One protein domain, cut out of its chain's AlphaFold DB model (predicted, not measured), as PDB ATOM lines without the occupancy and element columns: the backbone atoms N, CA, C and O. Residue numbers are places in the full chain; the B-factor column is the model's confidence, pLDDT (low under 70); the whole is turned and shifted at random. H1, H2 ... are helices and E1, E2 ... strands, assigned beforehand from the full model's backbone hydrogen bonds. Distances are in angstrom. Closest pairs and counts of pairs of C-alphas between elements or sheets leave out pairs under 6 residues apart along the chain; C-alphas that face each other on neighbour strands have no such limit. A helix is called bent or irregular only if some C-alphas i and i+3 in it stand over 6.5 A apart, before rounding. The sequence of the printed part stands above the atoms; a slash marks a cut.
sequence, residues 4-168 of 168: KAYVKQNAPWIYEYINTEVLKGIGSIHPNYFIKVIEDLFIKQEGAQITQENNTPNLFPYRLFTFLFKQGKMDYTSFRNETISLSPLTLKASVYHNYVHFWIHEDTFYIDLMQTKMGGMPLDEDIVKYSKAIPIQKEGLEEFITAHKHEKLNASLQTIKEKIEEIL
ATOM      1  N   LYS A   4       9.588  36.288 -29.960       89.81
ATOM      2  CA  LYS A   4       9.530  37.596 -30.630       89.81
ATOM      3  C   LYS A   4       8.799  38.641 -29.777       89.81
ATOM      4  O   LYS A   4       9.313  39.738 -29.583       89.81
ATOM      5  N   ALA A   5       7.626  38.297 -29.237       91.38
ATOM      6  CA  ALA A   5       6.863  39.209 -28.386       91.38
ATOM      7  C   ALA A   5       7.603  39.512 -27.071       91.38
ATOM      8  O   ALA A   5       7.593  40.653 -26.613       91.38
ATOM      9  N   TYR A   6       8.277  38.514 -26.493       92.75
ATOM     10  CA  TYR A   6       9.087  38.694 -25.290       92.75
ATOM     11  C   TYR A   6      10.259  39.652 -25.528       92.75
ATOM     12  O   TYR A   6      10.463  40.577 -24.742       92.75
ATOM     13  N   VAL A   7      11.003  39.457 -26.622       93.62
ATOM     14  CA  VAL A   7      12.114  40.333 -27.014       93.62
ATOM     15  C   VAL A   7      11.603  41.747 -27.253       93.62
ATOM     16  O   VAL A   7      12.169  42.678 -26.693       93.62
ATOM     17  N   LYS A   8      10.496  41.915 -27.988       95.06
ATOM     18  CA  LYS A   8       9.886  43.232 -28.222       95.06
ATOM     19  C   LYS A   8       9.591  43.974 -26.915       95.06
ATOM     20  O   LYS A   8       9.935  45.142 -26.786       95.06
ATOM     21  N   GLN A   9       8.996  43.295 -25.932       94.75
ATOM     22  CA  GLN A   9       8.625  43.912 -24.655       94.75
ATOM     23  C   GLN A   9       9.835  44.253 -23.768       94.75
ATOM     24  O   GLN A   9       9.786  45.223 -23.013       94.75
ATOM     25  N   ASN A  10      10.902  43.451 -23.832       96.12
ATOM     26  CA  ASN A  10      11.992  43.489 -22.852       96.12
ATOM     27  C   ASN A  10      13.354  43.884 -23.440       96.12
ATOM     28  O   ASN A  10      14.359  43.809 -22.736       96.12
ATOM     29  N   ALA A  11      13.418  44.310 -24.704       96.50
ATOM     30  CA  ALA A  11      14.674  44.551 -25.415       96.50
ATOM     31  C   ALA A  11      15.696  45.437 -24.678       96.50
ATOM     32  O   ALA A  11      16.867  45.057 -24.671       96.50
ATOM     33  N   PRO A  12      15.312  46.553 -24.020       97.56
ATOM     34  CA  PRO A  12      16.273  47.367 -23.274       97.56
ATOM     35  C   PRO A  12      16.957  46.582 -22.152       97.56
ATOM     36  O   PRO A  12      18.168  46.662 -21.980       97.56
ATOM     37  N   TRP A  13      16.192  45.768 -21.430       97.81
ATOM     38  CA  TRP A  13      16.696  44.974 -20.314       97.81
ATOM     39  C   TRP A  13      17.483  43.751 -20.773       97.81
ATOM     40  O   TRP A  13      18.459  43.386 -20.131       97.81
ATOM     41  N   ILE A  14      17.108  43.148 -21.906       97.62
ATOM     42  CA  ILE A  14      17.901  42.088 -22.543       97.62
ATOM     43  C   ILE A  14      19.274  42.638 -22.944       97.62
ATOM     44  O   ILE A  14      20.291  42.009 -22.660       97.62
ATOM     45  N   TYR A  15      19.306  43.813 -23.577       97.88
ATOM     46  CA  TYR A  15      20.549  44.489 -23.939       97.88
ATOM     47  C   TYR A  15      21.416  44.789 -22.709       97.88
ATOM     48  O   TYR A  15      22.619  44.523 -22.724       97.88
ATOM     49  N   GLU A  16      20.809  45.316 -21.646       97.75
ATOM     50  CA  GLU A  16      21.528  45.629 -20.412       97.75
ATOM     51  C   GLU A  16      22.095  44.355 -19.777       97.75
ATOM     52  O   GLU A  16      23.294  44.286 -19.527       97.75
ATOM     53  N   TYR A  17      21.278  43.307 -19.631       98.00
ATOM     54  CA  TYR A  17      21.682  42.011 -19.079       98.00
ATOM     55  C   TYR A  17      22.845  41.372 -19.850       98.00
ATOM     56  O   TYR A  17      23.782  40.836 -19.254       98.00
ATOM     57  N   ILE A  18      22.828  41.455 -21.187       97.94
ATOM     58  CA  ILE A  18      23.943  40.978 -22.016       97.94
ATOM     59  C   ILE A  18      25.244  41.693 -21.630       97.94
ATOM     60  O   ILE A  18      26.281  41.047 -21.495       97.94
ATOM     61  N   ASN A  19      25.214  43.012 -21.451       97.75
ATOM     62  CA  ASN A  19      26.417  43.798 -21.188       97.75
ATOM     63  C   ASN A  19      26.894  43.720 -19.732       97.75
ATOM     64  O   ASN A  19      28.101  43.709 -19.488       97.75
ATOM     65  N   THR A  20      25.977  43.670 -18.768       97.00
ATOM     66  CA  THR A  20      26.308  43.759 -17.337       97.00
ATOM     67  C   THR A  20      26.509  42.404 -16.674       97.00
ATOM     68  O   THR A  20      27.281  42.322 -15.718       97.00
ATOM     69  N   GLU A  21      25.893  41.343 -17.205       97.38
ATOM     70  CA  GLU A  21      25.961  39.996 -16.634       97.38
ATOM     71  C   GLU A  21      26.616  38.990 -17.588       97.38
ATOM     72  O   GLU A  21      27.628  38.389 -17.226       97.38
ATOM     73  N   VAL A  22      26.137  38.849 -18.832       97.12
ATOM     74  CA  VAL A  22      26.688  37.839 -19.767       97.12
ATOM     75  C   VAL A  22      28.125  38.173 -20.180       97.12
ATOM     76  O   VAL A  22      29.006  37.315 -20.136       97.12
ATOM     77  N   LEU A  23      28.387  39.423 -20.562       96.75
ATOM     78  CA  LEU A  23      29.699  39.894 -21.022       96.75
ATOM     79  C   LEU A  23      30.504  40.614 -19.930       96.75
ATOM     80  O   LEU A  23      31.515  41.260 -20.220       96.75
ATOM     81  N   LYS A  24      30.109  40.469 -18.662       96.38
ATOM     82  CA  LYS A  24      30.740  41.137 -17.519       96.38
ATOM     83  C   LYS A  24      32.244  40.874 -17.450       96.38
ATOM     84  O   LYS A  24      32.691  39.750 -17.224       96.38
ATOM     85  N   GLY A  25      33.044  41.925 -17.629       94.88
ATOM     86  CA  GLY A  25      34.511  41.827 -17.630       94.88
ATOM     87  C   GLY A  25      35.096  41.051 -18.820       94.88
ATOM     88  O   GLY A  25      36.263  40.666 -18.786       94.88
ATOM     89  N   ILE A  26      34.293  40.808 -19.857       95.12
ATOM     90  CA  ILE A  26      34.659  40.096 -21.087       95.12
ATOM     91  C   ILE A  26      34.603  41.059 -22.270       95.12
ATOM     92  O   ILE A  26      35.529  41.097 -23.080       95.12
ATOM     93  N   GLY A  27      33.533  41.846 -22.359       94.62
ATOM     94  CA  GLY A  27      33.276  42.712 -23.496       94.62
ATOM     95  C   GLY A  27      31.949  43.450 -23.397       94.62
ATOM     96  O   GLY A  27      31.347  43.528 -22.331       94.62
ATOM     97  N   SER A  28      31.500  43.985 -24.524       96.25
ATOM     98  CA  SER A  28      30.214  44.668 -24.645       96.25
ATOM     99  C   SER A  28      29.690  44.598 -26.076       96.25
ATOM    100  O   SER A  28      30.473  44.631 -27.028       96.25
ATOM    101  N   ILE A  29      28.371  44.569 -26.240       96.19
ATOM    102  CA  ILE A  29      27.693  44.759 -27.522       96.19
ATOM    103  C   ILE A  29      27.226  46.209 -27.652       96.19
ATOM    104  O   ILE A  29      26.630  46.771 -26.737       96.19
ATOM    105  N   HIS A  30      27.485  46.821 -28.803       96.56
ATOM    106  CA  HIS A  30      27.047  48.174 -29.113       96.56
ATOM    107  C   HIS A  30      25.521  48.218 -29.329       96.56
ATOM    108  O   HIS A  30      24.982  47.336 -30.008       96.56
ATOM    109  N   PRO A  31      24.801  49.250 -28.853       96.56
ATOM    110  CA  PRO A  31      23.335  49.300 -28.916       96.56
ATOM    111  C   PRO A  31      22.790  49.252 -30.350       96.56
ATOM    112  O   PRO A  31      21.860  48.502 -30.637       96.56
ATOM    113  N   ASN A  32      23.407  49.981 -31.287       96.12
ATOM    114  CA  ASN A  32      22.986  49.936 -32.694       96.12
ATOM    115  C   ASN A  32      23.210  48.555 -33.325       96.12
ATOM    116  O   ASN A  32      22.434  48.143 -34.186       96.12
ATOM    117  N   TYR A  33      24.255  47.838 -32.902       95.56
ATOM    118  CA  TYR A  33      24.520  46.498 -33.411       95.56
ATOM    119  C   TYR A  33      23.552  45.481 -32.815       95.56
ATOM    120  O   TYR A  33      23.045  44.643 -33.549       95.56
ATOM    121  N   PHE A  34      23.211  45.606 -31.529       96.75
ATOM    122  CA  PHE A  34      22.147  44.813 -30.916       96.75
ATOM    123  C   PHE A  34      20.829  44.952 -31.693       96.75
ATOM    124  O   PHE A  34      20.259  43.942 -32.092       96.75
ATOM    125  N   ILE A  35      20.393  46.180 -32.000       96.25
ATOM    126  CA  ILE A  35      19.169  46.422 -32.786       96.25
ATOM    127  C   ILE A  35      19.248  45.754 -34.162       96.25
ATOM    128  O   ILE A  35      18.316  45.053 -34.552       96.25
ATOM    129  N   LYS A  36      20.374  45.921 -34.867       93.50
ATOM    130  CA  LYS A  36      20.612  45.271 -36.162       93.50
ATOM    131  C   LYS A  36      20.508  43.747 -36.057       93.50
ATOM    132  O   LYS A  36      19.865  43.132 -36.893       93.50
ATOM    133  N   VAL A  37      21.101  43.139 -35.029       92.25
ATOM    134  CA  VAL A  37      21.029  41.686 -34.816       92.25
ATOM    135  C   VAL A  37      19.584  41.235 -34.597       92.25
ATOM    136  O   VAL A  37      19.171  40.234 -35.169       92.25
ATOM    137  N   ILE A  38      18.789  41.974 -33.819       93.25
ATOM    138  CA  ILE A  38      17.366  41.650 -33.642       93.25
ATOM    139  C   ILE A  38      16.603  41.741 -34.974       93.25
ATOM    140  O   ILE A  38      15.813  40.848 -35.283       93.25
ATOM    141  N   GLU A  39      16.853  42.776 -35.778       92.25
ATOM    142  CA  GLU A  39      16.259  42.921 -37.115       92.25
ATOM    143  C   GLU A  39      16.633  41.746 -38.033       92.25
ATOM    144  O   GLU A  39      15.760  41.109 -38.629       92.25
ATOM    145  N   ASP A  40      17.927  41.431 -38.118       89.56
ATOM    146  CA  ASP A  40      18.461  40.369 -38.968       89.56
ATOM    147  C   ASP A  40      17.838  39.011 -38.587       89.56
ATOM    148  O   ASP A  40      17.377  38.271 -39.457       89.56
ATOM    149  N   LEU A  41      17.708  38.729 -37.287       87.88
ATOM    150  CA  LEU A  41      17.172  37.465 -36.776       87.88
ATOM    151  C   LEU A  41      15.659  37.300 -36.975       87.88
ATOM    152  O   LEU A  41      15.203  36.228 -37.373       87.88
ATOM    153  N   PHE A  42      14.858  38.322 -36.664       87.06
ATOM    154  CA  PHE A  42      13.396  38.180 -36.619       87.06
ATOM    155  C   PHE A  42      12.674  38.682 -37.870       87.06
ATOM    156  O   PHE A  42      11.525  38.291 -38.086       87.06
ATOM    157  N   ILE A  43      13.307  39.543 -38.670       87.31
ATOM    158  CA  ILE A  43      12.698  40.150 -39.861       87.31
ATOM    159  C   ILE A  43      13.330  39.594 -41.125       87.31
ATOM    160  O   ILE A  43      12.619  39.050 -41.969       87.31
ATOM    161  N   LYS A  44      14.659  39.672 -41.237       83.75
ATOM    162  CA  LYS A  44      15.376  39.154 -42.414       83.75
ATOM    163  C   LYS A  44      15.551  37.636 -42.369       83.75
ATOM    164  O   LYS A  44      15.820  37.033 -43.401       83.75
ATOM    165  N   GLN A  45      15.350  37.032 -41.192       77.19
ATOM    166  CA  GLN A  45      15.558  35.604 -40.939       77.19
ATOM    167  C   GLN A  45      16.969  35.152 -41.357       77.19
ATOM    168  O   GLN A  45      17.173  34.029 -41.817       77.19
ATOM    169  N   GLU A  46      17.947  36.047 -41.212       69.81
ATOM    170  CA  GLU A  46      19.355  35.770 -41.470       69.81
ATOM    171  C   GLU A  46      19.943  35.024 -40.264       69.81
ATOM    172  O   GLU A  46      19.950  35.534 -39.144       69.81
ATOM    173  N   GLY A  47      20.429  33.800 -40.490       63.78
ATOM    174  CA  GLY A  47      20.939  32.908 -39.441       63.78
ATOM    175  C   GLY A  47      20.169  31.585 -39.360       63.78
ATOM    176  O   GLY A  47      19.377  31.252 -40.239       63.78
ATOM    177  N   ALA A  48      20.429  30.782 -38.323       60.47
ATOM    178  CA  ALA A  48      19.655  29.563 -38.078       60.47
ATOM    179  C   ALA A  48      18.207  29.923 -37.694       60.47
ATOM    180  O   ALA A  48      17.991  30.885 -36.958       60.47
ATOM    181  N   GLN A  49      17.216  29.150 -38.161       61.19
ATOM    182  CA  GLN A  49      15.812  29.403 -37.821       61.19
ATOM    183  C   GLN A  49      15.624  29.395 -36.297       61.19
ATOM    184  O   GLN A  49      15.834  28.375 -35.638       61.19
ATOM    185  N   ILE A  50      15.209  30.534 -35.737       64.31
ATOM    186  CA  ILE A  50      14.806  30.636 -34.334       64.31
ATOM    187  C   ILE A  50      13.474  29.895 -34.182       64.31
ATOM    188  O   ILE A  50      12.401  30.461 -34.388       64.31
ATOM    189  N   THR A  51      13.532  28.611 -33.838       58.94
ATOM    190  CA  THR A  51      12.344  27.831 -33.480       58.94
ATOM    191  C   THR A  51      12.027  28.025 -31.997       58.94
ATOM    192  O   THR A  51      12.927  28.138 -31.162       58.94
ATOM    193  N   GLN A  52      10.736  28.072 -31.645       54.91
ATOM    194  CA  GLN A  52      10.307  28.172 -30.241       54.91
ATOM    195  C   GLN A  52      10.751  26.962 -29.405       54.91
ATOM    196  O   GLN A  52      10.953  27.093 -28.204       54.91
ATOM    197  N   GLU A  53      10.943  25.806 -30.042       51.91
ATOM    198  CA  GLU A  53      11.355  24.560 -29.386       51.91
ATOM    199  C   GLU A  53      12.801  24.600 -28.865       51.91
ATOM    200  O   GLU A  53      13.119  23.919 -27.895       51.91
ATOM    201  N   ASN A  54      13.664  25.439 -29.450       56.03
ATOM    202  CA  ASN A  54      15.095  25.480 -29.132       56.03
ATOM    203  C   ASN A  54      15.522  26.703 -28.305       56.03
ATOM    204  O   ASN A  54      16.717  26.872 -28.042       56.03
ATOM    205  N   ASN A  55      14.595  27.598 -27.947       66.44
ATOM    206  CA  ASN A  55      14.969  28.905 -27.411       66.44
ATOM    207  C   ASN A  55      13.952  29.440 -26.395       66.44
ATOM    208  O   ASN A  55      12.901  29.981 -26.748       66.44
ATOM    209  N   THR A  56      14.287  29.305 -25.112       81.88
ATOM    210  CA  THR A  56      13.565  29.972 -24.025       81.88
ATOM    211  C   THR A  56      14.035  31.427 -23.908       81.88
ATOM    212  O   THR A  56      15.178  31.731 -24.261       81.88
ATOM    213  N   PRO A  57      13.202  32.344 -23.383       88.81
ATOM    214  CA  PRO A  57      13.612  33.727 -23.150       88.81
ATOM    215  C   PRO A  57      14.946  33.869 -22.402       88.81
ATOM    216  O   PRO A  57      15.773  34.687 -22.791       88.81
ATOM    217  N   ASN A  58      15.198  33.024 -21.397       89.75
ATOM    218  CA  ASN A  58      16.422  33.072 -20.591       89.75
ATOM    219  C   ASN A  58      17.671  32.558 -21.330       89.75
ATOM    220  O   ASN A  58      18.785  32.951 -20.991       89.75
ATOM    221  N   LEU A  59      17.514  31.732 -22.371       91.25
ATOM    222  CA  LEU A  59      18.626  31.305 -23.227       91.25
ATOM    223  C   LEU A  59      18.962  32.325 -24.318       91.25
ATOM    224  O   LEU A  59      20.086  32.325 -24.827       91.25
ATOM    225  N   PHE A  60      18.019  33.202 -24.664       92.00
ATOM    226  CA  PHE A  60      18.169  34.151 -25.761       92.00
ATOM    227  C   PHE A  60      19.428  35.038 -25.664       92.00
ATOM    228  O   PHE A  60      20.133  35.121 -26.672       92.00
ATOM    229  N   PRO A  61      19.789  35.629 -24.502       95.06
ATOM    230  CA  PRO A  61      21.006  36.437 -24.365       95.06
ATOM    231  C   PRO A  61      22.290  35.716 -24.790       95.06
ATOM    232  O   PRO A  61      23.183  36.332 -25.363       95.06
ATOM    233  N   TYR A  62      22.372  34.407 -24.544       94.38
ATOM    234  CA  TYR A  62      23.529  33.576 -24.881       94.38
ATOM    235  C   TYR A  62      23.446  33.083 -26.331       94.38
ATOM    236  O   TYR A  62      24.406  33.164 -27.099       94.38
ATOM    237  N   ARG A  63      22.261  32.603 -26.734       90.06
ATOM    238  CA  ARG A  63      21.999  32.071 -28.078       90.06
ATOM    239  C   ARG A  63      22.160  33.123 -29.167       90.06
ATOM    240  O   ARG A  63      22.596  32.760 -30.257       90.06
ATOM    241  N   LEU A  64      21.878  34.394 -28.874       91.81
ATOM    242  CA  LEU A  64      22.069  35.507 -29.806       91.81
ATOM    243  C   LEU A  64      23.455  35.458 -30.456       91.81
ATOM    244  O   LEU A  64      23.549  35.543 -31.676       91.81
ATOM    245  N   PHE A  65      24.509  35.218 -29.671       92.50
ATOM    246  CA  PHE A  65      25.881  35.140 -30.178       92.50
ATOM    247  C   PHE A  65      26.123  33.934 -31.085       92.50
ATOM    248  O   PHE A  65      26.845  34.043 -32.072       92.50
ATOM    249  N   THR A  66      25.479  32.799 -30.800       89.81
ATOM    250  CA  THR A  66      25.588  31.578 -31.620       89.81
ATOM    251  C   THR A  66      24.937  31.727 -32.998       89.81
ATOM    252  O   THR A  66      25.260  30.981 -33.921       89.81
ATOM    253  N   PHE A  67      24.040  32.705 -33.160       84.75
ATOM    254  CA  PHE A  67      23.398  33.007 -34.441       84.75
ATOM    255  C   PHE A  67      24.147  34.045 -35.273       84.75
ATOM    256  O   PHE A  67      23.821  34.232 -36.443       84.75
ATOM    257  N   LEU A  68      25.151  34.715 -34.705       81.56
ATOM    258  CA  LEU A  68      25.928  35.700 -35.445       81.56
ATOM    259  C   LEU A  68      26.781  35.004 -36.510       81.56
ATOM    260  O   LEU A  68      27.445  34.003 -36.233       81.56
ATOM    261  N   PHE A  69      26.821  35.576 -37.716       76.25
ATOM    262  CA  PHE A  69      27.666  35.113 -38.822       76.25
ATOM    263  C   PHE A  69      27.472  33.612 -39.154       76.25
ATOM    264  O   PHE A  69      26.375  33.065 -39.059       76.25
ATOM    265  N   LYS A  70      28.537  32.925 -39.594       68.88
ATOM    266  CA  LYS A  70      28.528  31.494 -39.929       68.88
ATOM    267  C   LYS A  70      28.592  30.643 -38.650       68.88
ATOM    268  O   LYS A  70      29.645  30.086 -38.357       68.88
ATOM    269  N   GLN A  71      27.474  30.538 -37.926       80.12
ATOM    270  CA  GLN A  71      27.315  29.703 -36.715       80.12
ATOM    271  C   GLN A  71      28.158  30.182 -35.519       80.12
ATOM    272  O   GLN A  71      28.944  29.430 -34.954       80.12
ATOM    273  N   GLY A  72      28.052  31.463 -35.163       87.50
ATOM    274  CA  GLY A  72      28.769  32.036 -34.023       87.50
ATOM    275  C   GLY A  72      30.251  32.300 -34.288       87.50
ATOM    276  O   GLY A  72      30.997  32.560 -33.350       87.50
ATOM    277  N   LYS A  73      30.703  32.235 -35.547       91.19
ATOM    278  CA  LYS A  73      32.089  32.529 -35.939       91.19
ATOM    279  C   LYS A  73      32.237  33.970 -36.404       91.19
ATOM    280  O   LYS A  73      31.766  34.319 -37.483       91.19
ATOM    281  N   MET A  74      32.922  34.788 -35.615       91.19
ATOM    282  CA  MET A  74      33.125  36.210 -35.887       91.19
ATOM    283  C   MET A  74      34.611  36.513 -36.082       91.19
ATOM    284  O   MET A  74      35.415  36.299 -35.175       91.19
ATOM    285  N   ASP A  75      34.977  37.013 -37.264       90.56
ATOM    286  CA  ASP A  75      36.366  37.343 -37.602       90.56
ATOM    287  C   ASP A  75      36.925  38.442 -36.696       90.56
ATOM    288  O   ASP A  75      36.206  39.366 -36.309       90.56
ATOM    289  N   TYR A  76      38.233  38.403 -36.432       86.12
ATOM    290  CA  TYR A  76      38.901  39.386 -35.576       86.12
ATOM    291  C   TYR A  76      38.640  40.835 -36.019       86.12
ATOM    292  O   TYR A  76      38.403  41.724 -35.205       86.12
ATOM    293  N   THR A  77      38.616  41.067 -37.332       84.94
ATOM    294  CA  THR A  77      38.375  42.384 -37.943       84.94
ATOM    295  C   THR A  77      36.959  42.911 -37.729       84.94
ATOM    296  O   THR A  77      36.714  44.099 -37.966       84.94
ATOM    297  N   SER A  78      36.042  42.050 -37.289       86.06
ATOM    298  CA  SER A  78      34.665  42.398 -36.968       86.06
ATOM    299  C   SER A  78      34.495  42.830 -35.511       86.06
ATOM    300  O   SER A  78      33.473  43.455 -35.232       86.06
ATOM    301  N   PHE A  79      35.446  42.562 -34.594       81.25
ATOM    302  CA  PHE A  79      35.387  43.064 -33.208       81.25
ATOM    303  C   PHE A  79      35.755  44.533 -33.161       81.25
ATOM    304  O   PHE A  79      36.925  44.910 -33.252       81.25
ATOM    305  N   ARG A  80      34.741  45.374 -33.024       83.31
ATOM    306  CA  ARG A  80      34.908  46.817 -32.990       83.31
ATOM    307  C   ARG A  80      33.941  47.418 -31.989       83.31
ATOM    308  O   ARG A  80      32.970  46.784 -31.577       83.31
ATOM    309  N   ASN A  81      34.203  48.657 -31.597       86.69
ATOM    310  CA  ASN A  81      33.358  49.350 -30.628       86.69
ATOM    311  C   ASN A  81      31.940  49.587 -31.167       86.69
ATOM    312  O   ASN A  81      31.010  49.693 -30.379       86.69
ATOM    313  N   GLU A  82      31.769  49.626 -32.488       90.94
ATOM    314  CA  GLU A  82      30.481  49.742 -33.171       90.94
ATOM    315  C   GLU A  82      29.716  48.411 -33.329       90.94
ATOM    316  O   GLU A  82      28.562  48.436 -33.756       90.94
ATOM    317  N   THR A  83      30.327  47.266 -32.991       92.81
ATOM    318  CA  THR A  83      29.732  45.918 -33.085       92.81
ATOM    319  C   THR A  83      29.724  45.214 -31.722       92.81
ATOM    320  O   THR A  83      28.915  45.546 -30.858       92.81
ATOM    321  N   ILE A  84      30.611  44.239 -31.518       93.50
ATOM    322  CA  ILE A  84      30.911  43.588 -30.248       93.50
ATOM    323  C   ILE A  84      32.387  43.854 -29.970       93.50
ATOM    324  O   ILE A  84      33.252  43.510 -30.777       93.50
ATOM    325  N   SER A  85      32.679  44.441 -28.816       93.12
ATOM    326  CA  SER A  85      34.040  44.658 -28.337       93.12
ATOM    327  C   SER A  85      34.376  43.582 -27.314       93.12
ATOM    328  O   SER A  85      33.704  43.479 -26.294       93.12
ATOM    329  N   LEU A  86      35.415  42.788 -27.569       92.62
ATOM    330  CA  LEU A  86      35.945  41.786 -26.631       92.62
ATOM    331  C   LEU A  86      37.303  42.206 -26.053       92.62
ATOM    332  O   LEU A  86      38.077  41.368 -25.600       92.62
ATOM    333  N   SER A  87      37.609  43.507 -26.077       90.56
ATOM    334  CA  SER A  87      38.898  44.050 -25.626       90.56
ATOM    335  C   SER A  87      39.326  43.568 -24.227       90.56
ATOM    336  O   SER A  87      40.491  43.203 -24.069       90.56
ATOM    337  N   PRO A  88      38.438  43.492 -23.210       93.69
ATOM    338  CA  PRO A  88      38.808  42.930 -21.909       93.69
ATOM    339  C   PRO A  88      39.264  41.466 -21.988       93.69
ATOM    340  O   PRO A  88      40.275  41.096 -21.387       93.69
ATOM    341  N   LEU A  89      38.550  40.634 -22.750       93.06
ATOM    342  CA  LEU A  89      38.887  39.227 -22.952       93.06
ATOM    343  C   LEU A  89      40.219  39.063 -23.687       93.06
ATOM    344  O   LEU A  89      41.058  38.277 -23.253       93.06
ATOM    345  N   THR A  90      40.424  39.800 -24.780       89.38
ATOM    346  CA  THR A  90      41.639  39.684 -25.601       89.38
ATOM    347  C   THR A  90      42.871  40.171 -24.845       89.38
ATOM    348  O   THR A  90      43.909  39.506 -24.883       89.38
ATOM    349  N   LEU A  91      42.744  41.259 -24.078       90.31
ATOM    350  CA  LEU A  91      43.799  41.751 -23.193       90.31
ATOM    351  C   LEU A  91      44.156  40.716 -22.122       90.31
ATOM    352  O   LEU A  91      45.335  40.451 -21.892       90.31
ATOM    353  N   LYS A  92      43.146  40.107 -21.492       91.56
ATOM    354  CA  LYS A  92      43.340  39.079 -20.464       91.56
ATOM    355  C   LYS A  92      43.983  37.810 -21.020       91.56
ATOM    356  O   LYS A  92      44.830  37.223 -20.356       91.56
ATOM    357  N   ALA A  93      43.555  37.369 -22.197       92.12
ATOM    358  CA  ALA A  93      44.053  36.145 -22.804       92.12
ATOM    359  C   ALA A  93      45.498  36.301 -23.296       92.12
ATOM    360  O   ALA A  93      46.257  35.341 -23.233       92.12
ATOM    361  N   SER A  94      45.890  37.498 -23.751       91.88
ATOM    362  CA  SER A  94      47.240  37.790 -24.260       91.88
ATOM    363  C   SER A  94      47.689  36.823 -25.372       91.88
ATOM    364  O   SER A  94      48.852  36.433 -25.468       91.88
ATOM    365  N   VAL A  95      46.748  36.414 -26.233       88.94
ATOM    366  CA  VAL A  95      46.994  35.493 -27.354       88.94
ATOM    367  C   VAL A  95      46.575  36.099 -28.688       88.94
ATOM    368  O   VAL A  95      45.532  36.746 -28.816       88.94
ATOM    369  N   TYR A  96      47.370  35.815 -29.717       88.12
ATOM    370  CA  TYR A  96      46.961  36.032 -31.099       88.12
ATOM    371  C   TYR A  96      45.871  35.029 -31.497       88.12
ATOM    372  O   TYR A  96      45.993  33.836 -31.212       88.12
ATOM    373  N   HIS A  97      44.833  35.520 -32.172       92.19
ATOM    374  CA  HIS A  97      43.710  34.746 -32.694       92.19
ATOM    375  C   HIS A  97      43.180  35.406 -33.979       92.19
ATOM    376  O   HIS A  97      43.377  36.600 -34.204       92.19
ATOM    377  N   ASN A  98      42.533  34.620 -34.836       92.06
ATOM    378  CA  ASN A  98      41.987  35.047 -36.125       92.06
ATOM    379  C   ASN A  98      40.486  35.329 -36.065       92.06
ATOM    380  O   ASN A  98      40.000  36.187 -36.799       92.06
ATOM    381  N   TYR A  99      39.757  34.614 -35.211       93.38
ATOM    382  CA  TYR A  99      38.318  34.766 -35.036       93.38
ATOM    383  C   TYR A  99      37.905  34.326 -33.631       93.38
ATOM    384  O   TYR A  99      38.701  33.742 -32.894       93.38
ATOM    385  N   VAL A 100      36.663  34.612 -33.255       93.94
ATOM    386  CA  VAL A 100      36.040  34.064 -32.046       93.94
ATOM    387  C   VAL A 100      34.913  33.136 -32.438       93.94
ATOM    388  O   VAL A 100      34.187  33.405 -33.397       93.94
ATOM    389  N   HIS A 101      34.782  32.047 -31.694       95.38
ATOM    390  CA  HIS A 101      33.681  31.114 -31.826       95.38
ATOM    391  C   HIS A 101      32.813  31.150 -30.569       95.38
ATOM    392  O   HIS A 101      33.280  30.883 -29.463       95.38
ATOM    393  N   PHE A 102      31.546  31.497 -30.766       95.38
ATOM    394  CA  PHE A 102      30.507  31.487 -29.751       95.38
ATOM    395  C   PHE A 102      29.683  30.213 -29.877       95.38
ATOM    396  O   PHE A 102      29.065  29.975 -30.917       95.38
ATOM    397  N   TRP A 103      29.615  29.423 -28.815       94.88
ATOM    398  CA  TRP A 103      28.837  28.188 -28.823       94.88
ATOM    399  C   TRP A 103      28.278  27.868 -27.440       94.88
ATOM    400  O   TRP A 103      28.676  28.448 -26.433       94.88
ATOM    401  N   ILE A 104      27.291  26.976 -27.406       93.12
ATOM    402  CA  ILE A 104      26.655  26.513 -26.172       93.12
ATOM    403  C   ILE A 104      26.750  24.998 -26.133       93.12
ATOM    404  O   ILE A 104      26.443  24.330 -27.123       93.12
ATOM    405  N   HIS A 105      27.123  24.474 -24.974       93.94
ATOM    406  CA  HIS A 105      27.064  23.056 -24.671       93.94
ATOM    407  C   HIS A 105      26.548  22.871 -23.254       93.94
ATOM    408  O   HIS A 105      27.027  23.524 -22.325       93.94
ATOM    409  N   GLU A 106      25.531  22.020 -23.127       91.19
ATOM    410  CA  GLU A 106      24.752  21.866 -21.898       91.19
ATOM    411  C   GLU A 106      24.286  23.240 -21.376       91.19
ATOM    412  O   GLU A 106      23.695  24.021 -22.124       91.19
ATOM    413  N   ASP A 107      24.586  23.553 -20.117       92.81
ATOM    414  CA  ASP A 107      24.245  24.812 -19.454       92.81
ATOM    415  C   ASP A 107      25.421  25.812 -19.452       92.81
ATOM    416  O   ASP A 107      25.541  26.642 -18.550       92.81
ATOM    417  N   THR A 108      26.321  25.745 -20.439       96.19
ATOM    418  CA  THR A 108      27.492  26.633 -20.522       96.19
ATOM    419  C   THR A 108      27.590  27.323 -21.878       96.19
ATOM    420  O   THR A 108      27.537  26.692 -22.934       96.19
ATOM    421  N   PHE A 109      27.775  28.640 -21.839       96.81
ATOM    422  CA  PHE A 109      28.123  29.467 -22.985       96.81
ATOM    423  C   PHE A 109      29.643  29.631 -23.067       96.81
ATOM    424  O   PHE A 109      30.293  30.013 -22.090       96.81
ATOM    425  N   TYR A 110      30.203  29.343 -24.236       97.62
ATOM    426  CA  TYR A 110      31.633  29.383 -24.502       97.62
ATOM    427  C   TYR A 110      31.980  30.491 -25.490       97.62
ATOM    428  O   TYR A 110      31.285  30.713 -26.485       97.62
ATOM    429  N   ILE A 111      33.096  31.157 -25.205       96.94
ATOM    430  CA  ILE A 111      33.738  32.130 -26.082       96.94
ATOM    431  C   ILE A 111      35.176  31.669 -26.301       96.94
ATOM    432  O   ILE A 111      36.020  31.810 -25.408       96.94
ATOM    433  N   ASP A 112      35.452  31.135 -27.486       96.31
ATOM    434  CA  ASP A 112      36.777  30.634 -27.842       96.31
ATOM    435  C   ASP A 112      37.502  31.615 -28.751       96.31
ATOM    436  O   ASP A 112      36.994  31.992 -29.805       96.31
ATOM    437  N   LEU A 113      38.717  32.001 -28.366       95.81
ATOM    438  CA  LEU A 113      39.634  32.724 -29.240       95.81
ATOM    439  C   LEU A 113      40.337  31.698 -30.130       95.81
ATOM    440  O   LEU A 113      41.156  30.909 -29.653       95.81
ATOM    441  N   MET A 114      40.013  31.707 -31.417       94.44
ATOM    442  CA  MET A 114      40.420  30.685 -32.377       94.44
ATOM    443  C   MET A 114      41.513  31.200 -33.302       94.44
ATOM    444  O   MET A 114      41.446  32.326 -33.797       94.44
ATOM    445  N   GLN A 115      42.504  30.366 -33.592       91.81
ATOM    446  CA  GLN A 115      43.504  30.629 -34.622       91.81
ATOM    447  C   GLN A 115      43.278  29.677 -35.795       91.81
ATOM    448  O   GLN A 115      43.222  28.459 -35.601       91.81
ATOM    449  N   THR A 116      43.171  30.230 -37.005       87.69
ATOM    450  CA  THR A 116      43.090  29.416 -38.214       87.69
ATOM    451  C   THR A 116      44.398  28.673 -38.414       87.69
ATOM    452  O   THR A 116      45.499  29.197 -38.194       87.69
ATOM    453  N   LYS A 117      44.284  27.428 -38.859       80.44
ATOM    454  CA  LYS A 117      45.447  26.670 -39.302       80.44
ATOM    455  C   LYS A 117      46.158  27.407 -40.445       80.44
ATOM    456  O   LYS A 117      45.537  27.798 -41.431       80.44
ATOM    457  N   MET A 118      47.481  27.530 -40.350       68.31
ATOM    458  CA  MET A 118      48.323  27.964 -41.470       68.31
ATOM    459  C   MET A 118      48.955  26.750 -42.164       68.31
ATOM    460  O   MET A 118      49.232  25.730 -41.526       68.31
ATOM    461  N   GLY A 119      49.153  26.843 -43.484       55.66
ATOM    462  CA  GLY A 119      49.690  25.754 -44.307       55.66
ATOM    463  C   GLY A 119      51.002  25.184 -43.751       55.66
ATOM    464  O   GLY A 119      51.893  25.938 -43.371       55.66
ATOM    465  N   GLY A 120      51.101  23.851 -43.687       68.25
ATOM    466  CA  GLY A 120      52.258  23.123 -43.144       68.25
ATOM    467  C   GLY A 120      52.059  22.514 -41.749       68.25
ATOM    468  O   GLY A 120      52.883  21.708 -41.329       68.25
ATOM    469  N   MET A 121      50.970  22.833 -41.036       66.75
ATOM    470  CA  MET A 121      50.653  22.176 -39.757       66.75
ATOM    471  C   MET A 121      49.931  20.827 -39.970       66.75
ATOM    472  O   MET A 121      49.028  20.752 -40.805       66.75
ATOM    473  N   PRO A 122      50.250  19.768 -39.208       70.31
ATOM    474  CA  PRO A 122      49.601  18.456 -39.314       70.31
ATOM    475  C   PRO A 122      48.276  18.353 -38.530       70.31
ATOM    476  O   PRO A 122      47.848  17.256 -38.207       70.31
ATOM    477  N   LEU A 123      47.646  19.478 -38.172       71.50
ATOM    478  CA  LEU A 123      46.389  19.490 -37.415       71.50
ATOM    479  C   LEU A 123      45.182  19.400 -38.349       71.50
ATOM    480  O   LEU A 123      45.155  20.091 -39.367       71.50
ATOM    481  N   ASP A 124      44.184  18.601 -37.990       74.31
ATOM    482  CA  ASP A 124      42.954  18.458 -38.780       74.31
ATOM    483  C   ASP A 124      41.943  19.590 -38.515       74.31
ATOM    484  O   ASP A 124      41.083  19.857 -39.352       74.31
ATOM    485  N   GLU A 125      42.093  20.309 -37.396       82.56
ATOM    486  CA  GLU A 125      41.156  21.335 -36.919       82.56
ATOM    487  C   GLU A 125      41.857  22.662 -36.555       82.56
ATOM    488  O   GLU A 125      43.078  22.721 -36.368       82.56
ATOM    489  N   ASP A 126      41.068  23.741 -36.466       89.38
ATOM    490  CA  ASP A 126      41.526  25.047 -35.975       89.38
ATOM    491  C   ASP A 126      41.897  24.991 -34.485       89.38
ATOM    492  O   ASP A 126      41.408  24.162 -33.720       89.38
ATOM    493  N   ILE A 127      42.758  25.912 -34.049       90.69
ATOM    494  CA  ILE A 127      43.350  25.867 -32.709       90.69
ATOM    495  C   ILE A 127      42.578  26.784 -31.759       90.69
ATOM    496  O   ILE A 127      42.531  27.998 -31.970       90.69
ATOM    497  N   VAL A 128      42.074  26.230 -30.654       94.44
ATOM    498  CA  VAL A 128      41.586  27.016 -29.510       94.44
ATOM    499  C   VAL A 128      42.790  27.591 -28.760       94.44
ATOM    500  O   VAL A 128      43.584  26.858 -28.172       94.44
ATOM    501  N   LYS A 129      42.960  28.915 -28.779       94.81
ATOM    502  CA  LYS A 129      44.070  29.613 -28.099       94.81
ATOM    503  C   LYS A 129      43.735  29.971 -26.663       94.81
ATOM    504  O   LYS A 129      44.622  30.047 -25.819       94.81
ATOM    505  N   TYR A 130      42.461  30.235 -26.416       96.31
ATOM    506  CA  TYR A 130      41.917  30.574 -25.116       96.31
ATOM    507  C   TYR A 130      40.418  30.290 -25.137       96.31
ATOM    508  O   TYR A 130      39.767  30.567 -26.141       96.31
ATOM    509  N   SER A 131      39.877  29.790 -24.027       96.81
ATOM    510  CA  SER A 131      38.443  29.556 -23.872       96.81
ATOM    511  C   SER A 131      37.922  30.255 -22.625       96.81
ATOM    512  O   SER A 131      38.546  30.226 -21.558       96.81
ATOM    513  N   LYS A 132      36.760  30.892 -22.755       97.62
ATOM    514  CA  LYS A 132      35.999  31.438 -21.637       97.62
ATOM    515  C   LYS A 132      34.670  30.704 -21.531       97.62
ATOM    516  O   LYS A 132      33.791  30.905 -22.356       97.62
ATOM    517  N   ALA A 133      34.529  29.923 -20.463       97.62
ATOM    518  CA  ALA A 133      33.265  29.328 -20.056       97.62
ATOM    519  C   ALA A 133      32.464  30.297 -19.170       97.62
ATOM    520  O   ALA A 133      33.018  30.930 -18.256       97.62
ATOM    521  N   ILE A 134      31.167  30.408 -19.451       97.19
ATOM    522  CA  ILE A 134      30.192  31.239 -18.741       97.19
ATOM    523  C   ILE A 134      28.974  30.356 -18.438       97.19
ATOM    524  O   ILE A 134      28.266  29.967 -19.370       97.19
ATOM    525  N   PRO A 135      28.716  30.013 -17.163       96.50
ATOM    526  CA  PRO A 135      27.526  29.257 -16.793       96.50
ATOM    527  C   PRO A 135      26.252  30.024 -17.154       96.50
ATOM    528  O   PRO A 135      26.125  31.209 -16.832       96.50
ATOM    529  N   ILE A 136      25.307  29.348 -17.801       95.44
ATOM    530  CA  ILE A 136      24.004  29.909 -18.149       95.44
ATOM    531  C   ILE A 136      23.160  30.005 -16.880       95.44
ATOM    532  O   ILE A 136      22.844  29.006 -16.234       95.44
ATOM    533  N   GLN A 137      22.747  31.225 -16.553       93.69
ATOM    534  CA  GLN A 137      21.822  31.477 -15.453       93.69
ATOM    535  C   GLN A 137      20.389  31.232 -15.935       93.69
ATOM    536  O   GLN A 137      19.809  32.079 -16.618       93.69
ATOM    537  N   LYS A 138      19.819  30.069 -15.593       88.88
ATOM    538  CA  LYS A 138      18.510  29.605 -16.100       88.88
ATOM    539  C   LYS A 138      17.355  30.566 -15.824       88.88
ATOM    540  O   LYS A 138      16.434  30.622 -16.633       88.88
ATOM    541  N   GLU A 139      17.427  31.324 -14.734       92.50
ATOM    542  CA  GLU A 139      16.424  32.320 -14.320       92.50
ATOM    543  C   GLU A 139      16.978  33.755 -14.362       92.50
ATOM    544  O   GLU A 139      16.244  34.720 -14.170       92.50
ATOM    545  N   GLY A 140      18.265  33.922 -14.691       94.31
ATOM    546  CA  GLY A 140      18.979  35.178 -14.462       94.31
ATOM    547  C   GLY A 140      18.426  36.371 -15.242       94.31
ATOM    548  O   GLY A 140      18.407  37.478 -14.716       94.31
ATOM    549  N   LEU A 141      17.945  36.172 -16.475       96.38
ATOM    550  CA  LEU A 141      17.334  37.260 -17.246       96.38
ATOM    551  C   LEU A 141      15.984  37.689 -16.648       96.38
ATOM    552  O   LEU A 141      15.684  38.880 -16.594       96.38
ATOM    553  N   GLU A 142      15.165  36.735 -16.216       94.94
ATOM    554  CA  GLU A 142      13.858  37.008 -15.618       94.94
ATOM    555  C   GLU A 142      13.991  37.721 -14.268       94.94
ATOM    556  O   GLU A 142      13.311  38.725 -14.024       94.94
ATOM    557  N   GLU A 143      14.914  37.257 -13.423       96.12
ATOM    558  CA  GLU A 143      15.268  37.917 -12.164       96.12
ATOM    559  C   GLU A 143      15.782  39.336 -12.416       96.12
ATOM    560  O   GLU A 143      15.319  40.291 -11.784       96.12
ATOM    561  N   PHE A 144      16.676  39.497 -13.398       96.94
ATOM    562  CA  PHE A 144      17.229  40.794 -13.767       96.94
ATOM    563  C   PHE A 144      16.137  41.768 -14.216       96.94
ATOM    564  O   PHE A 144      16.056  42.885 -13.704       96.94
ATOM    565  N   ILE A 145      15.251  41.354 -15.126       96.31
ATOM    566  CA  ILE A 145      14.133  42.193 -15.577       96.31
ATOM    567  C   ILE A 145      13.212  42.525 -14.405       96.31
ATOM    568  O   ILE A 145      12.792  43.670 -14.262       96.31
ATOM    569  N   THR A 146      12.895  41.560 -13.544       96.00
ATOM    570  CA  THR A 146      11.998  41.788 -12.403       96.00
ATOM    571  C   THR A 146      12.555  42.823 -11.435       96.00
ATOM    572  O   THR A 146      11.792  43.672 -10.969       96.00
ATOM    573  N   ALA A 147      13.865  42.794 -11.189       95.69
ATOM    574  CA  ALA A 147      14.546  43.761 -10.336       95.69
ATOM    575  C   ALA A 147      14.574  45.177 -10.941       95.69
ATOM    576  O   ALA A 147      14.389  46.144 -10.206       95.69
ATOM    577  N   HIS A 148      14.729  45.310 -12.264       93.19
ATOM    578  CA  HIS A 148      14.993  46.607 -12.906       93.19
ATOM    579  C   HIS A 148      13.798  47.199 -13.673       93.19
ATOM    580  O   HIS A 148      13.807  48.381 -13.997       93.19
ATOM    581  N   LYS A 149      12.715  46.450 -13.934       87.31
ATOM    582  CA  LYS A 149      11.583  46.907 -14.780       87.31
ATOM    583  C   LYS A 149      10.881  48.185 -14.307       87.31
ATOM    584  O   LYS A 149      10.134  48.785 -15.078       87.31
ATOM    585  N   HIS A 150      11.056  48.560 -13.042       89.62
ATOM    586  CA  HIS A 150      10.485  49.773 -12.454       89.62
ATOM    587  C   HIS A 150      11.401  50.995 -12.591       89.62
ATOM    588  O   HIS A 150      10.971  52.120 -12.332       89.62
ATOM    589  N   GLU A 151      12.654  50.790 -12.989       91.75
ATOM    590  CA  GLU A 151      13.625  51.854 -13.173       91.75
ATOM    591  C   GLU A 151      13.328  52.661 -14.437       91.75
ATOM    592  O   GLU A 151      12.797  52.167 -15.437       91.75
ATOM    593  N   LYS A 152      13.679  53.949 -14.398       91.44
ATOM    594  CA  LYS A 152      13.560  54.809 -15.574       91.44
ATOM    595  C   LYS A 152      14.642  54.434 -16.577       91.44
ATOM    596  O   LYS A 152      15.826  54.468 -16.249       91.44
ATOM    597  N   LEU A 153      14.231  54.161 -17.814       92.81
ATOM    598  CA  LEU A 153      15.169  53.965 -18.912       92.81
ATOM    599  C   LEU A 153      15.985  55.241 -19.133       92.81
ATOM    600  O   LEU A 153      15.439  56.344 -19.217       92.81
ATOM    601  N   ASN A 154      17.302  55.085 -19.243       93.31
ATOM    602  CA  ASN A 154      18.160  56.153 -19.741       93.31
ATOM    603  C   ASN A 154      17.929  56.366 -21.252       93.31
ATOM    604  O   ASN A 154      17.262  55.569 -21.911       93.31
ATOM    605  N   ALA A 155      18.515  57.424 -21.818       93.12
ATOM    606  CA  ALA A 155      18.315  57.777 -23.224       93.12
ATOM    607  C   ALA A 155      18.677  56.640 -24.203       93.12
ATOM    608  O   ALA A 155      17.928  56.383 -25.139       93.12
ATOM    609  N   SER A 156      19.778  55.916 -23.964       92.12
ATOM    610  CA  SER A 156      20.201  54.804 -24.828       92.12
ATOM    611  C   SER A 156      19.212  53.640 -24.785       92.12
ATOM    612  O   SER A 156      18.844  53.091 -25.823       92.12
ATOM    613  N   LEU A 157      18.766  53.262 -23.587       95.56
ATOM    614  CA  LEU A 157      17.795  52.187 -23.389       95.56
ATOM    615  C   LEU A 157      16.416  52.554 -23.950       95.56
ATOM    616  O   LEU A 157      15.741  51.703 -24.529       95.56
ATOM    617  N   GLN A 158      16.028  53.825 -23.840       96.38
ATOM    618  CA  GLN A 158      14.811  54.353 -24.449       96.38
ATOM    619  C   GLN A 158      14.870  54.254 -25.982       96.38
ATOM    620  O   GLN A 158      13.937  53.741 -26.593       96.38
ATOM    621  N   THR A 159      15.993  54.631 -26.600       96.19
ATOM    622  CA  THR A 159      16.188  54.478 -28.053       96.19
ATOM    623  C   THR A 159      16.135  53.016 -28.499       96.19
ATOM    624  O   THR A 159      15.564  52.722 -29.548       96.19
ATOM    625  N   ILE A 160      16.707  52.085 -27.724       97.06
ATOM    626  CA  ILE A 160      16.591  50.647 -28.020       97.06
ATOM    627  C   ILE A 160      15.125  50.227 -27.999       97.06
ATOM    628  O   ILE A 160      14.681  49.554 -28.925       97.06
ATOM    629  N   LYS A 161      14.371  50.629 -26.971       96.44
ATOM    630  CA  LYS A 161      12.952  50.289 -26.851       96.44
ATOM    631  C   LYS A 161      12.169  50.718 -28.090       96.44
ATOM    632  O   LYS A 161      11.539  49.879 -28.720       96.44
ATOM    633  N   GLU A 162      12.260  51.996 -28.446       96.62
ATOM    634  CA  GLU A 162      11.520  52.595 -29.564       96.62
ATOM    635  C   GLU A 162      11.855  51.907 -30.891       96.62
ATOM    636  O   GLU A 162      10.964  51.430 -31.589       96.62
ATOM    637  N   LYS A 163      13.147  51.742 -31.197       97.25
ATOM    638  CA  LYS A 163      13.574  51.106 -32.451       97.25
ATOM    639  C   LYS A 163      13.166  49.642 -32.549       97.25
ATOM    640  O   LYS A 163      12.814  49.178 -33.627       97.25
ATOM    641  N   ILE A 164      13.221  48.896 -31.445       96.38
ATOM    642  CA  ILE A 164      12.785  47.496 -31.440       96.38
ATOM    643  C   ILE A 164      11.259  47.402 -31.568       96.38
ATOM    644  O   ILE A 164      10.757  46.498 -32.239       96.38
ATOM    645  N   GLU A 165      10.517  48.335 -30.963       94.88
ATOM    646  CA  GLU A 165       9.059  48.405 -31.079       94.88
ATOM    647  C   GLU A 165       8.588  48.671 -32.517       94.88
ATOM    648  O   GLU A 165       7.549  48.133 -32.914       94.88
ATOM    649  N   GLU A 166       9.358  49.457 -33.275       93.94
ATOM    650  CA  GLU A 166       9.126  49.767 -34.689       93.94
ATOM    651  C   GLU A 166       9.389  48.574 -35.620       93.94
ATOM    652  O   GLU A 166       8.643  48.383 -36.581       93.94
ATOM    653  N   ILE A 167      10.430  47.771 -35.358       92.19
ATOM    654  CA  ILE A 167      10.831  46.684 -36.273       92.19
ATOM    655  C   ILE A 167      10.143  45.340 -35.997       92.19
ATOM    656  O   ILE A 167       9.962  44.568 -36.939       92.19
ATOM    657  N   LEU A 168       9.788  45.010 -34.746       89.62
ATOM    658  CA  LEU A 168       9.185  43.709 -34.385       89.62
ATOM    659  C   LEU A 168       7.663  43.759 -34.345       89.62
ATOM    660  O   LEU A 168       7.042  42.800 -34.859       89.62
TER     661      LEU A 168
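Overview. This is residues 4 to 168 of the 168 residues of an uncharacterized protein of Arcobacter sp. CECT 8987 (UniProt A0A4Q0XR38). What is seen first? A bundle of three helices, H1, H2 and H6, with H5 crossing H1, makes one end of an elongated domain; a strongly twisted sheet of four strands makes the other part, with H3 between the two and H4 on the same face of the sheet as H3. Residues 119 to 124 stick out beyond the sheet. What are the parts? The printed part has 165 residues, with named elements in the order H1 H2 H3 E1 H4 E2 E3 E4 H5 H6, mixed helices and strands; the sheet is antiparallel, in the order E1 E2 E3 E4. It is compact, with a radius of gyration of the C-alphas of 16.4 A and spans of 56 by 31 by 29 A.

Arrangement. Which helices form the bundle? H1, residues 4 to 22, is the hub and only just touches H2, residues 31 to 42, in a helical hairpin, with 3 pairs of C-alphas within 8 A, the closest those of Lys 4 and Phe 42 at 7.2 A. H6, residues 155 to 167, touches H2 at a shallow tilt of 19 degrees, the same way, the closest C-alphas being those of Ile 35 and Ile 164 at 6.6 A. With its residues 8 to 13 alone H1 touches H6, the closest C-alphas being those of Pro 12 and Leu 157 at 5.1 A. What else does H1 touch? With residues 14 to 22 alone it touches H3, residues 60 to 66, about perpendicular at 76 degrees, the closest C-alphas being those of Ile 18 and Pro 61 at 5.9 A. With residues 10 to 17 alone it touches H5, residues 140 to 148, about perpendicular at 85 degrees, the closest C-alphas being those of Trp 13 and Ile 145 at 6.1 A. How is the sheet paired? E1, residues 73 to 75, and E2, residues 99 to 105, have N 74 and O 100 within hydrogen-bond range at 2.9 A. E2, E3 of residues 108 to 115 and E4 of residues 127 to 135 form a meander, each strand the antiparallel neighbour of the one before, with N 110 and O 103 at 2.8 A and N 111 and O 132 at 2.9 A. H3 is on the sheet at a height of 8.3 A, and H4, residues 87 to 93, is on the same face at 10.0 A. How do the helix backbones run? Every O i to N i+4 pair is within hydrogen-bond range in H2, H4, H5 and H6; H1 has 13 of 15, and H3 has 1 of 3 beside 3 of 4 O i to N i+3 pairs.

Along the chain. Where are the helices? H1 starts at C-alpha 4, (9.530, 37.596, -30.630), and spans 20.3 A; it is irregular, with C-alphas 9 and 12 8.5 A apart. H2 spans 16.8 A, and H6 spans 18.7 A and ends at C-alpha 167, (10.831, 46.684, -36.273). How long are the strands? E2 spans 19.3 A, E3 21.7 A and E4 22.7 A; E4 bends by 62 degrees at residue 130.

Size, cuts and confidence. Is it unbroken, and which links are long? The printed part has no cut, and the links H2 to H3, E1 to H4 and E3 to E4 are long. How far does it reach, and where is confidence low? The two C-alphas farthest apart, those of Gly 120 and His 150, are 58.3 A apart. The pLDDT is under 70 at residues 46 to 55, residue 70 and residues 118 to 121.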